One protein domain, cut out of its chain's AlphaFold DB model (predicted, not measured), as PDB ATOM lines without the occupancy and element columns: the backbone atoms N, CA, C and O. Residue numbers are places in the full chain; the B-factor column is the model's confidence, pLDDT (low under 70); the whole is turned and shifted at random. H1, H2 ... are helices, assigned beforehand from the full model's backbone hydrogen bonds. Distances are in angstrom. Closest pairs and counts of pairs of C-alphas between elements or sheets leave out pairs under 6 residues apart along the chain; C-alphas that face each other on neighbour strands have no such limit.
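This is residues 527 to 603 of the 640 residues of the protein "Predicted protein" of Laccaria bicolor (strain S238N-H82 / ATCC MYA-4686) (UniProt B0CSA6). Look first for the long helix H2, with the shorter H1 beside it in a helical hairpin; from the end of H2 a long link folds back to the third helix, H3, which points away as an arm, about perpendicular to H2. The far part of that arm, residues 595 to 603, sticks out free of the rest. The printed part has 77 residues with three named helices, in the order H1, H2, H3, and no named strand; its class is all helix. The whole is loose, with a radius of gyration of the C-alphas of 14.4 A, and flat, spanning 42 by 36 by 16 A.

Find C-alpha 551 at (183.580, 141.038, 199.435); from there H2, residues 551 to 574, runs 35.0 A to C-alpha 574 at (211.227, 127.185, 183.098). H1 is residues 527 to 541, 21.0 A long. H3, residues 587 to 603, runs 24.4 A and ends at C-alpha 603, at (207.589, 117.505, 219.603).

Start at H2 and look at Ala 561: its C-alpha is 4.9 A from that of Ile 537, the closest pair of H2 and H1. These two helices touch and run opposite ways at a shallow tilt of 29 degrees. H2 and H3 are close but not clearly touching; their closest C-alphas, of Glu 560 and Glu 587, are 7.4 A apart. Their lines are about perpendicular, at 75 degrees. H1 and H3 are apart. In H2 and H3 every O i to N i+4 pair is within hydrogen-bond range; in H1, 10 of 11 are.

The two C-alphas farthest apart, of Ser 546 and Leu 603, are 44.9 A apart. The printed part has no cut. The link from H1 to H2 is short, and that from H2 to H3, residues 575 to 586, is long. Mean pLDDT of the printed part is 75.5; look for values under 70 at 17 residues, among them 546 to 549, 575 to 578 and 587 to 591.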
ATOM      1  N   ASP A 527     203.838 117.086 189.296       77.19
ATOM      2  CA  ASP A 527     202.668 117.392 188.471       77.19
ATOM      3  C   ASP A 527     201.360 117.212 189.256       77.19
ATOM      4  O   ASP A 527     200.445 118.027 189.140       77.19
ATOM      5  N   ARG A 528     201.300 116.222 190.159       79.19
ATOM      6  CA  ARG A 528     200.171 116.060 191.086       79.19
ATOM      7  C   ARG A 528     199.981 117.274 192.003       79.19
ATOM      8  O   ARG A 528     198.854 117.729 192.173       79.19
ATOM      9  N   ARG A 529     201.063 117.820 192.569       78.75
ATOM     10  CA  ARG A 529     201.000 119.008 193.444       78.75
ATOM     11  C   ARG A 529     200.559 120.257 192.686       78.75
ATOM     12  O   ARG A 529     199.785 121.051 193.216       78.75
ATOM     13  N   LEU A 530     201.025 120.422 191.448       80.94
ATOM     14  CA  LEU A 530     200.578 121.514 190.580       80.94
ATOM     15  C   LEU A 530     199.082 121.381 190.264       80.94
ATOM     16  O   LEU A 530     198.355 122.366 190.358       80.94
ATOM     17  N   GLY A 531     198.603 120.163 189.989       75.25
ATOM     18  CA  GLY A 531     197.178 119.884 189.790       75.25
ATOM     19  C   GLY A 531     196.311 120.226 191.007       75.25
ATOM     20  O   GLY A 531     195.289 120.891 190.862       75.25
ATOM     21  N   GLU A 532     196.738 119.845 192.215       80.38
ATOM     22  CA  GLU A 532     196.047 120.201 193.469       80.38
ATOM     23  C   GLU A 532     195.996 121.725 193.690       80.38
ATOM     24  O   GLU A 532     194.994 122.254 194.169       80.38
ATOM     25  N   SER A 533     197.049 122.442 193.283       81.88
ATOM     26  CA  SER A 533     197.125 123.908 193.379       81.88
ATOM     27  C   SER A 533     196.168 124.593 192.398       81.88
ATOM     28  O   SER A 533     195.462 125.532 192.749       81.88
ATOM     29  N   LEU A 534     196.093 124.091 191.165       82.75
ATOM     30  CA  LEU A 534     195.166 124.606 190.156       82.75
ATOM     31  C   LEU A 534     193.699 124.406 190.559       82.75
ATOM     32  O   LEU A 534     192.873 125.257 190.242       82.75
ATOM     33  N   GLY A 535     193.382 123.328 191.285       78.56
ATOM     34  CA  GLY A 535     192.031 123.065 191.787       78.56
ATOM     35  C   GLY A 535     191.489 124.202 192.657       78.56
ATOM     36  O   GLY A 535     190.461 124.788 192.331       78.56
ATOM     37  N   TRP A 536     192.217 124.588 193.711       82.12
ATOM     38  CA  TRP A 536     191.748 125.658 194.601       82.12
ATOM     39  C   TRP A 536     191.772 127.042 193.934       82.12
ATOM     40  O   TRP A 536     190.938 127.885 194.258       82.12
ATOM     41  N   ILE A 537     192.691 127.283 192.987       82.69
ATOM     42  CA  ILE A 537     192.712 128.522 192.195       82.69
ATOM     43  C   ILE A 537     191.409 128.666 191.402       82.69
ATOM     44  O   ILE A 537     190.800 129.735 191.401       82.69
ATOM     45  N   VAL A 538     190.972 127.592 190.741       81.50
ATOM     46  CA  VAL A 538     189.712 127.574 189.988       81.50
ATOM     47  C   VAL A 538     188.530 127.811 190.928       81.50
ATOM     48  O   VAL A 538     187.700 128.675 190.644       81.50
ATOM     49  N   ASP A 539     188.503 127.140 192.081       80.38
ATOM     50  CA  ASP A 539     187.446 127.311 193.087       80.38
ATOM     51  C   ASP A 539     187.393 128.736 193.668       80.38
ATOM     52  O   ASP A 539     186.314 129.243 193.980       80.38
ATOM     53  N   ALA A 540     188.536 129.412 193.810       81.94
ATOM     54  CA  ALA A 540     188.606 130.794 194.285       81.94
ATOM     55  C   ALA A 540     188.165 131.804 193.212       81.94
ATOM     56  O   ALA A 540     187.479 132.784 193.516       81.94
ATOM     57  N   LEU A 541     188.535 131.581 191.948       81.19
ATOM     58  CA  LEU A 541     188.198 132.485 190.843       81.19
ATOM     59  C   LEU A 541     186.728 132.386 190.415       81.19
ATOM     60  O   LEU A 541     186.162 133.403 190.009       81.19
ATOM     61  N   LEU A 542     186.108 131.206 190.544       83.38
ATOM     62  CA  LEU A 542     184.708 130.951 190.175       83.38
ATOM     63  C   LEU A 542     183.670 131.500 191.168       83.38
ATOM     64  O   LEU A 542     182.483 131.485 190.862       83.38
ATOM     65  N   GLN A 543     184.078 131.979 192.345       78.69
ATOM     66  CA  GLN A 543     183.150 132.560 193.321       78.69
ATOM     67  C   GLN A 543     182.637 133.936 192.868       78.69
ATOM     68  O   GLN A 543     183.429 134.832 192.560       78.69
ATOM     69  N   ASP A 544     181.318 134.133 192.875       72.12
ATOM     70  CA  ASP A 544     180.686 135.391 192.468       72.12
ATOM     71  C   ASP A 544     180.807 136.481 193.543       72.12
ATOM     72  O   ASP A 544     180.417 136.312 194.700       72.12
ATOM     73  N   GLU A 545     181.323 137.652 193.152       70.31
ATOM     74  CA  GLU A 545     181.555 138.774 194.076       70.31
ATOM     75  C   GLU A 545     180.259 139.379 194.630       70.31
ATOM     76  O   GLU A 545     180.273 139.980 195.703       70.31
ATOM     77  N   SER A 546     179.138 139.212 193.924       60.31
ATOM     78  CA  SER A 546     177.821 139.724 194.319       60.31
ATOM     79  C   SER A 546     177.122 138.891 195.393       60.31
ATOM     80  O   SER A 546     176.194 139.389 196.025       60.31
ATOM     81  N   GLU A 547     177.547 137.644 195.606       65.69
ATOM     82  CA  GLU A 547     176.927 136.710 196.562       65.69
ATOM     83  C   GLU A 547     177.762 136.522 197.842       65.69
ATOM     84  O   GLU A 547     177.347 135.840 198.786       65.69
ATOM     85  N   ALA A 548     178.940 137.148 197.908       67.00
ATOM     86  CA  ALA A 548     179.872 136.993 199.012       67.00
ATOM     87  C   ALA A 548     179.450 137.799 200.251       67.00
ATOM     88  O   ALA A 548     179.211 139.004 200.189       67.00
ATOM     89  N   ARG A 549     179.432 137.136 201.417       64.25
ATOM     90  CA  ARG A 549     179.170 137.779 202.722       64.25
ATOM     91  C   ARG A 549     180.254 138.785 203.123       64.25
ATOM     92  O   ARG A 549     179.957 139.714 203.866       64.25
ATOM     93  N   ASP A 550     181.478 138.591 202.633       76.56
ATOM     94  CA  ASP A 550     182.619 139.492 202.811       76.56
ATOM     95  C   ASP A 550     183.360 139.644 201.470       76.56
ATOM     96  O   ASP A 550     184.144 138.792 201.044       76.56
ATOM     97  N   VAL A 551     183.054 140.738 200.774       76.56
ATOM     98  CA  VAL A 551     183.580 141.038 199.435       76.56
ATOM     99  C   VAL A 551     185.078 141.368 199.479       76.56
ATOM    100  O   VAL A 551     185.799 141.088 198.520       76.56
ATOM    101  N   GLU A 552     185.580 141.941 200.578       75.12
ATOM    102  CA  GLU A 552     186.998 142.294 200.710       75.12
ATOM    103  C   GLU A 552     187.866 141.052 200.925       75.12
ATOM    104  O   GLU A 552     188.936 140.929 200.317       75.12
ATOM    105  N   GLN A 553     187.387 140.094 201.722       76.81
ATOM    106  CA  GLN A 553     188.052 138.805 201.896       76.81
ATOM    107  C   GLN A 553     188.100 138.004 200.588       76.81
ATOM    108  O   GLN A 553     189.152 137.457 200.251       76.81
ATOM    109  N   LEU A 554     187.010 137.990 199.815       79.00
ATOM    110  CA  LEU A 554     186.972 137.288 198.531       79.00
ATOM    111  C   LEU A 554     187.928 137.911 197.501       79.00
ATOM    112  O   LEU A 554     188.653 137.200 196.805       79.00
ATOM    113  N   LYS A 555     187.996 139.247 197.432       80.06
ATOM    114  CA  LYS A 555     188.950 139.946 196.553       80.06
ATOM    115  C   LYS A 555     190.404 139.650 196.916       80.06
ATOM    116  O   LYS A 555     191.247 139.569 196.020       80.06
ATOM    117  N   ARG A 556     190.704 139.476 198.206       81.25
ATOM    118  CA  ARG A 556     192.031 139.061 198.676       81.25
ATOM    119  C   ARG A 556     192.353 137.629 198.233       81.25
ATOM    120  O   ARG A 556     193.378 137.425 197.593       81.25
ATOM    121  N   GLN A 557     191.428 136.687 198.427       80.25
ATOM    122  CA  GLN A 557     191.591 135.294 197.983       80.25
ATOM    123  C   GLN A 557     191.773 135.161 196.465       80.25
ATOM    124  O   GLN A 557     192.626 134.404 196.008       80.25
ATOM    125  N   LYS A 558     191.028 135.934 195.663       81.81
ATOM    126  CA  LYS A 558     191.212 135.959 194.203       81.81
ATOM    127  C   LYS A 558     192.582 136.502 193.792       81.81
ATOM    128  O   LYS A 558     193.162 136.009 192.830       81.81
ATOM    129  N   ARG A 559     193.121 137.491 194.513       82.75
ATOM    130  CA  ARG A 559     194.472 138.017 194.261       82.75
ATOM    131  C   ARG A 559     195.545 136.970 194.569       82.75
ATOM    132  O   ARG A 559     196.407 136.739 193.729       82.75
ATOM    133  N   GLU A 560     195.433 136.286 195.705       82.81
ATOM    134  CA  GLU A 560     196.331 135.185 196.087       82.81
ATOM    135  C   GLU A 560     196.292 134.029 195.069       82.81
ATOM    136  O   GLU A 560     197.326 133.470 194.695       82.81
ATOM    137  N   ALA A 561     195.100 133.697 194.561       84.62
ATOM    138  CA  ALA A 561     194.925 132.680 193.527       84.62
ATOM    139  C   ALA A 561     195.635 133.061 192.212       84.62
ATOM    140  O   ALA A 561     196.253 132.211 191.569       84.62
ATOM    141  N   LEU A 562     195.607 134.342 191.825       83.31
ATOM    142  CA  LEU A 562     196.313 134.840 190.639       83.31
ATOM    143  C   LEU A 562     197.839 134.841 190.809       83.31
ATOM    144  O   LEU A 562     198.555 134.491 189.869       83.31
ATOM    145  N   GLU A 563     198.344 135.190 191.993       83.56
ATOM    146  CA  GLU A 563     199.780 135.125 192.305       83.56
ATOM    147  C   GLU A 563     200.293 133.678 192.254       83.56
ATOM    148  O   GLU A 563     201.303 133.391 191.603       83.56
ATOM    149  N   THR A 564     199.531 132.746 192.833       82.56
ATOM    150  CA  THR A 564     199.820 131.305 192.777       82.56
ATOM    151  C   THR A 564     199.804 130.790 191.335       82.56
ATOM    152  O   THR A 564     200.683 130.028 190.930       82.56
ATOM    153  N   LEU A 565     198.849 131.238 190.514       84.62
ATOM    154  CA  LEU A 565     198.758 130.851 189.105       84.62
ATOM    155  C   LEU A 565     199.950 131.366 188.285       84.62
ATOM    156  O   LEU A 565     200.462 130.639 187.430       84.62
ATOM    157  N   SER A 566     200.436 132.582 188.562       81.81
ATOM    158  CA  SER A 566     201.660 133.101 187.938       81.81
ATOM    159  C   SER A 566     202.873 132.237 188.288       81.81
ATOM    160  O   SER A 566     203.660 131.905 187.403       81.81
ATOM    161  N   TYR A 567     203.001 131.819 189.550       81.31
ATOM    162  CA  TYR A 567     204.081 130.934 189.986       81.31
ATOM    163  C   TYR A 567     204.014 129.556 189.305       81.31
ATOM    164  O   TYR A 567     205.020 129.068 188.788       81.31
ATOM    165  N   VAL A 568     202.822 128.952 189.220       82.31
ATOM    166  CA  VAL A 568     202.608 127.672 188.519       82.31
ATOM    167  C   VAL A 568     202.991 127.771 187.038       82.31
ATOM    168  O   VAL A 568     203.663 126.877 186.520       82.31
ATOM    169  N   ARG A 569     202.629 128.868 186.359       79.56
ATOM    170  CA  ARG A 569     203.047 129.123 184.970       79.56
ATOM    171  C   ARG A 569     204.571 129.161 184.851       79.56
ATOM    172  O   ARG A 569     205.121 128.519 183.957       79.56
ATOM    173  N   ASP A 570     205.256 129.877 185.734       78.38
ATOM    174  CA  ASP A 570     206.711 130.045 185.656       78.38
ATOM    175  C   ASP A 570     207.453 128.721 185.915       78.38
ATOM    176  O   ASP A 570     208.426 128.406 185.226       78.38
ATOM    177  N   VAL A 571     206.941 127.888 186.828       80.75
ATOM    178  CA  VAL A 571     207.442 126.525 187.077       80.75
ATOM    179  C   VAL A 571     207.288 125.628 185.846       80.75
ATOM    180  O   VAL A 571     208.224 124.902 185.499       80.75
ATOM    181  N   LEU A 572     206.131 125.679 185.177       76.62
ATOM    182  CA  LEU A 572     205.861 124.889 183.972       76.62
ATOM    183  C   LEU A 572     206.678 125.365 182.763       76.62
ATOM    184  O   LEU A 572     207.063 124.546 181.933       76.62
ATOM    185  N   THR A 573     206.976 126.663 182.679       76.88
ATOM    186  CA  THR A 573     207.699 127.253 181.540       76.88
ATOM    187  C   THR A 573     209.215 127.066 181.660       76.88
ATOM    188  O   THR A 573     209.873 126.746 180.676       76.88
ATOM    189  N   ASN A 574     209.775 127.211 182.867       74.00
ATOM    190  CA  ASN A 574     211.227 127.185 183.098       74.00
ATOM    191  C   ASN A 574     211.754 125.843 183.635       74.00
ATOM    192  O   ASN A 574     212.933 125.732 183.961       74.00
ATOM    193  N   ASN A 575     210.891 124.829 183.742       62.31
ATOM    194  CA  ASN A 575     211.236 123.468 184.162       62.31
ATOM    195  C   ASN A 575     212.014 123.408 185.499       62.31
ATOM    196  O   ASN A 575     213.009 122.695 185.645       62.31
ATOM    197  N   ILE A 576     211.559 124.187 186.485       65.50
ATOM    198  CA  ILE A 576     212.210 124.319 187.797       65.50
ATOM    199  C   ILE A 576     212.079 122.999 188.582       65.50
ATOM    200  O   ILE A 576     210.982 122.460 188.740       65.50
ATOM    201  N   VAL A 577     213.204 122.473 189.088       58.00
ATOM    202  CA  VAL A 577     213.287 121.157 189.766       58.00
ATOM    203  C   VAL A 577     212.821 121.206 191.231       58.00
ATOM    204  O   VAL A 577     212.340 120.207 191.765       58.00
ATOM    205  N   SER A 578     212.928 122.361 191.892       61.66
ATOM    206  CA  SER A 578     212.538 122.557 193.294       61.66
ATOM    207  C   SER A 578     211.298 123.443 193.407       61.66
ATOM    208  O   SER A 578     211.342 124.620 193.059       61.66
ATOM    209  N   LEU A 579     210.205 122.879 193.924       70.25
ATOM    210  CA  LEU A 579     208.983 123.616 194.249       70.25
ATOM    211  C   LEU A 579     209.074 124.193 195.663       70.25
ATOM    212  O   LEU A 579     209.437 123.458 196.585       70.25
ATOM    213  N   ASP A 580     208.657 125.443 195.849       73.88
ATOM    214  CA  ASP A 580     208.324 125.953 197.179       73.88
ATOM    215  C   ASP A 580     206.882 125.529 197.523       73.88
ATOM    216  O   ASP A 580     205.935 125.995 196.885       73.88
ATOM    217  N   PRO A 581     206.676 124.606 198.484       67.31
ATOM    218  CA  PRO A 581     205.349 124.099 198.821       67.31
ATOM    219  C   PRO A 581     204.444 125.150 199.474       67.31
ATOM    220  O   PRO A 581     203.234 124.931 199.521       67.31
ATOM    221  N   ASP A 582     205.004 126.245 199.991       68.62
ATOM    222  CA  ASP A 582     204.236 127.300 200.650       68.62
ATOM    223  C   ASP A 582     203.658 128.296 199.623       68.62
ATOM    224  O   ASP A 582     202.632 128.908 199.892       68.62
ATOM    225  N   MET A 583     204.255 128.393 198.426       71.25
ATOM    226  CA  MET A 583     203.795 129.241 197.310       71.25
ATOM    227  C   MET A 583     202.676 128.609 196.467       71.25
ATOM    228  O   MET A 583     202.191 129.219 195.520       71.25
ATOM    229  N   LEU A 584     202.297 127.365 196.772       69.62
ATOM    230  CA  LEU A 584     201.307 126.574 196.032       69.62
ATOM    231  C   LEU A 584     199.916 126.568 196.695       69.62
ATOM    232  O   LEU A 584     198.982 125.938 196.195       69.62
ATOM    233  N   VAL A 585     199.772 127.245 197.836       71.62
ATOM    234  CA  VAL A 585     198.565 127.219 198.667       71.62
ATOM    235  C   VAL A 585     198.279 128.620 199.207       71.62
ATOM    236  O   VAL A 585     199.214 129.374 199.448       71.62
ATOM    237  N   GLY A 586     197.003 128.965 199.413       72.12
ATOM    238  CA  GLY A 586     196.603 130.271 199.955       72.12
ATOM    239  C   GLY A 586     197.251 130.605 201.308       72.12
ATOM    240  O   GLY A 586     197.611 129.706 202.079       72.12
ATOM    241  N   GLU A 587     197.372 131.900 201.613       67.31
ATOM    242  CA  GLU A 587     198.194 132.425 202.720       67.31
ATOM    243  C   GLU A 587     197.785 131.842 204.089       67.31
ATOM    244  O   GLU A 587     198.628 131.482 204.916       67.31
ATOM    245  N   GLU A 588     196.480 131.655 204.307       63.12
ATOM    246  CA  GLU A 588     195.929 131.096 205.548       63.12
ATOM    247  C   GLU A 588     196.327 129.623 205.767       63.12
ATOM    248  O   GLU A 588     196.623 129.193 206.887       63.12
ATOM    249  N   GLU A 589     196.369 128.836 204.694       69.50
ATOM    250  CA  GLU A 589     196.725 127.418 204.740       69.50
ATOM    251  C   GLU A 589     198.251 127.233 204.797       69.50
ATOM    252  O   GLU A 589     198.743 126.354 205.513       69.50
ATOM    253  N   ALA A 590     199.019 128.114 204.148       69.94
ATOM    254  CA  ALA A 590     200.470 128.183 204.314       69.94
ATOM    255  C   ALA A 590     200.851 128.483 205.777       69.94
ATOM    256  O   ALA A 590     201.730 127.825 206.347       69.94
ATOM    257  N   LEU A 591     200.140 129.407 206.435       69.56
ATOM    258  CA  LEU A 591     200.354 129.735 207.846       69.56
ATOM    259  C   LEU A 591     200.035 128.545 208.770       69.56
ATOM    260  O   LEU A 591     200.834 128.218 209.653       69.56
ATOM    261  N   LYS A 592     198.914 127.848 208.532       74.19
ATOM    262  CA  LYS A 592     198.533 126.627 209.270       74.19
ATOM    263  C   LYS A 592     199.581 125.526 209.128       74.19
ATOM    264  O   LYS A 592     199.943 124.881 210.114       74.19
ATOM    265  N   ARG A 593     200.118 125.324 207.922       75.25
ATOM    266  CA  ARG A 593     201.177 124.336 207.667       75.25
ATOM    267  C   ARG A 593     202.486 124.700 208.362       75.25
ATOM    268  O   ARG A 593     203.119 123.817 208.938       75.25
ATOM    269  N   ARG A 594     202.865 125.981 208.383       73.81
ATOM    270  CA  ARG A 594     204.037 126.467 209.134       73.81
ATOM    271  C   ARG A 594     203.887 126.267 210.642       73.81
ATOM    272  O   ARG A 594     204.845 125.860 211.291       73.81
ATOM    273  N   GLN A 595     202.694 126.496 211.193       74.81
ATOM    274  CA  GLN A 595     202.410 126.247 212.611       74.81
ATOM    275  C   GLN A 595     202.484 124.756 212.965       74.81
ATOM    276  O   GLN A 595     203.091 124.411 213.975       74.81
ATOM    277  N   ARG A 596     201.949 123.871 212.111       77.75
ATOM    278  CA  ARG A 596     202.072 122.414 212.295       77.75
ATOM    279  C   ARG A 596     203.519 121.935 212.229       77.75
ATOM    280  O   ARG A 596     203.929 121.180 213.097       77.75
ATOM    281  N   ARG A 597     204.311 122.420 211.261       77.19
ATOM    282  CA  ARG A 597     205.743 122.076 211.166       77.19
ATOM    283  C   ARG A 597     206.515 122.486 212.424       77.19
ATOM    284  O   ARG A 597     207.314 121.695 212.904       77.19
ATOM    285  N   LYS A 598     206.230 123.671 212.981       75.44
ATOM    286  CA  LYS A 598     206.822 124.110 214.256       75.44
ATOM    287  C   LYS A 598     206.414 123.216 215.427       75.44
ATOM    288  O   LYS A 598     207.275 122.807 216.188       75.44
ATOM    289  N   GLN A 599     205.132 122.853 215.535       74.44
ATOM    290  CA  GLN A 599     204.676 121.907 216.563       74.44
ATOM    291  C   GLN A 599     205.345 120.534 216.438       74.44
ATOM    292  O   GLN A 599     205.754 119.971 217.448       74.44
ATOM    293  N   ASP A 600     205.487 120.008 215.221       74.81
ATOM    294  CA  ASP A 600     206.146 118.723 214.981       74.81
ATOM    295  C   ASP A 600     207.649 118.780 215.300       74.81
ATOM    296  O   ASP A 600     208.189 117.824 215.857       74.81
ATOM    297  N   GLU A 601     208.331 119.890 214.995       75.06
ATOM    298  CA  GLU A 601     209.730 120.111 215.387       75.06
ATOM    299  C   GLU A 601     209.891 120.237 216.906       75.06
ATOM    300  O   GLU A 601     210.792 119.613 217.469       75.06
ATOM    301  N   ASP A 602     208.993 120.951 217.585       73.25
ATOM    302  CA  ASP A 602     208.991 121.075 219.047       73.25
ATOM    303  C   ASP A 602     208.746 119.705 219.714       73.25
ATOM    304  O   ASP A 602     209.437 119.340 220.668       73.25
ATOM    305  N   LEU A 603     207.841 118.885 219.161       69.56
ATOM    306  CA  LEU A 603     207.589 117.505 219.603       69.56
ATOM    307  C   LEU A 603     208.806 116.592 219.376       69.56
ATOM    308  O   LEU A 603     209.143 115.771 220.236       69.56
TER     309      LEU A 603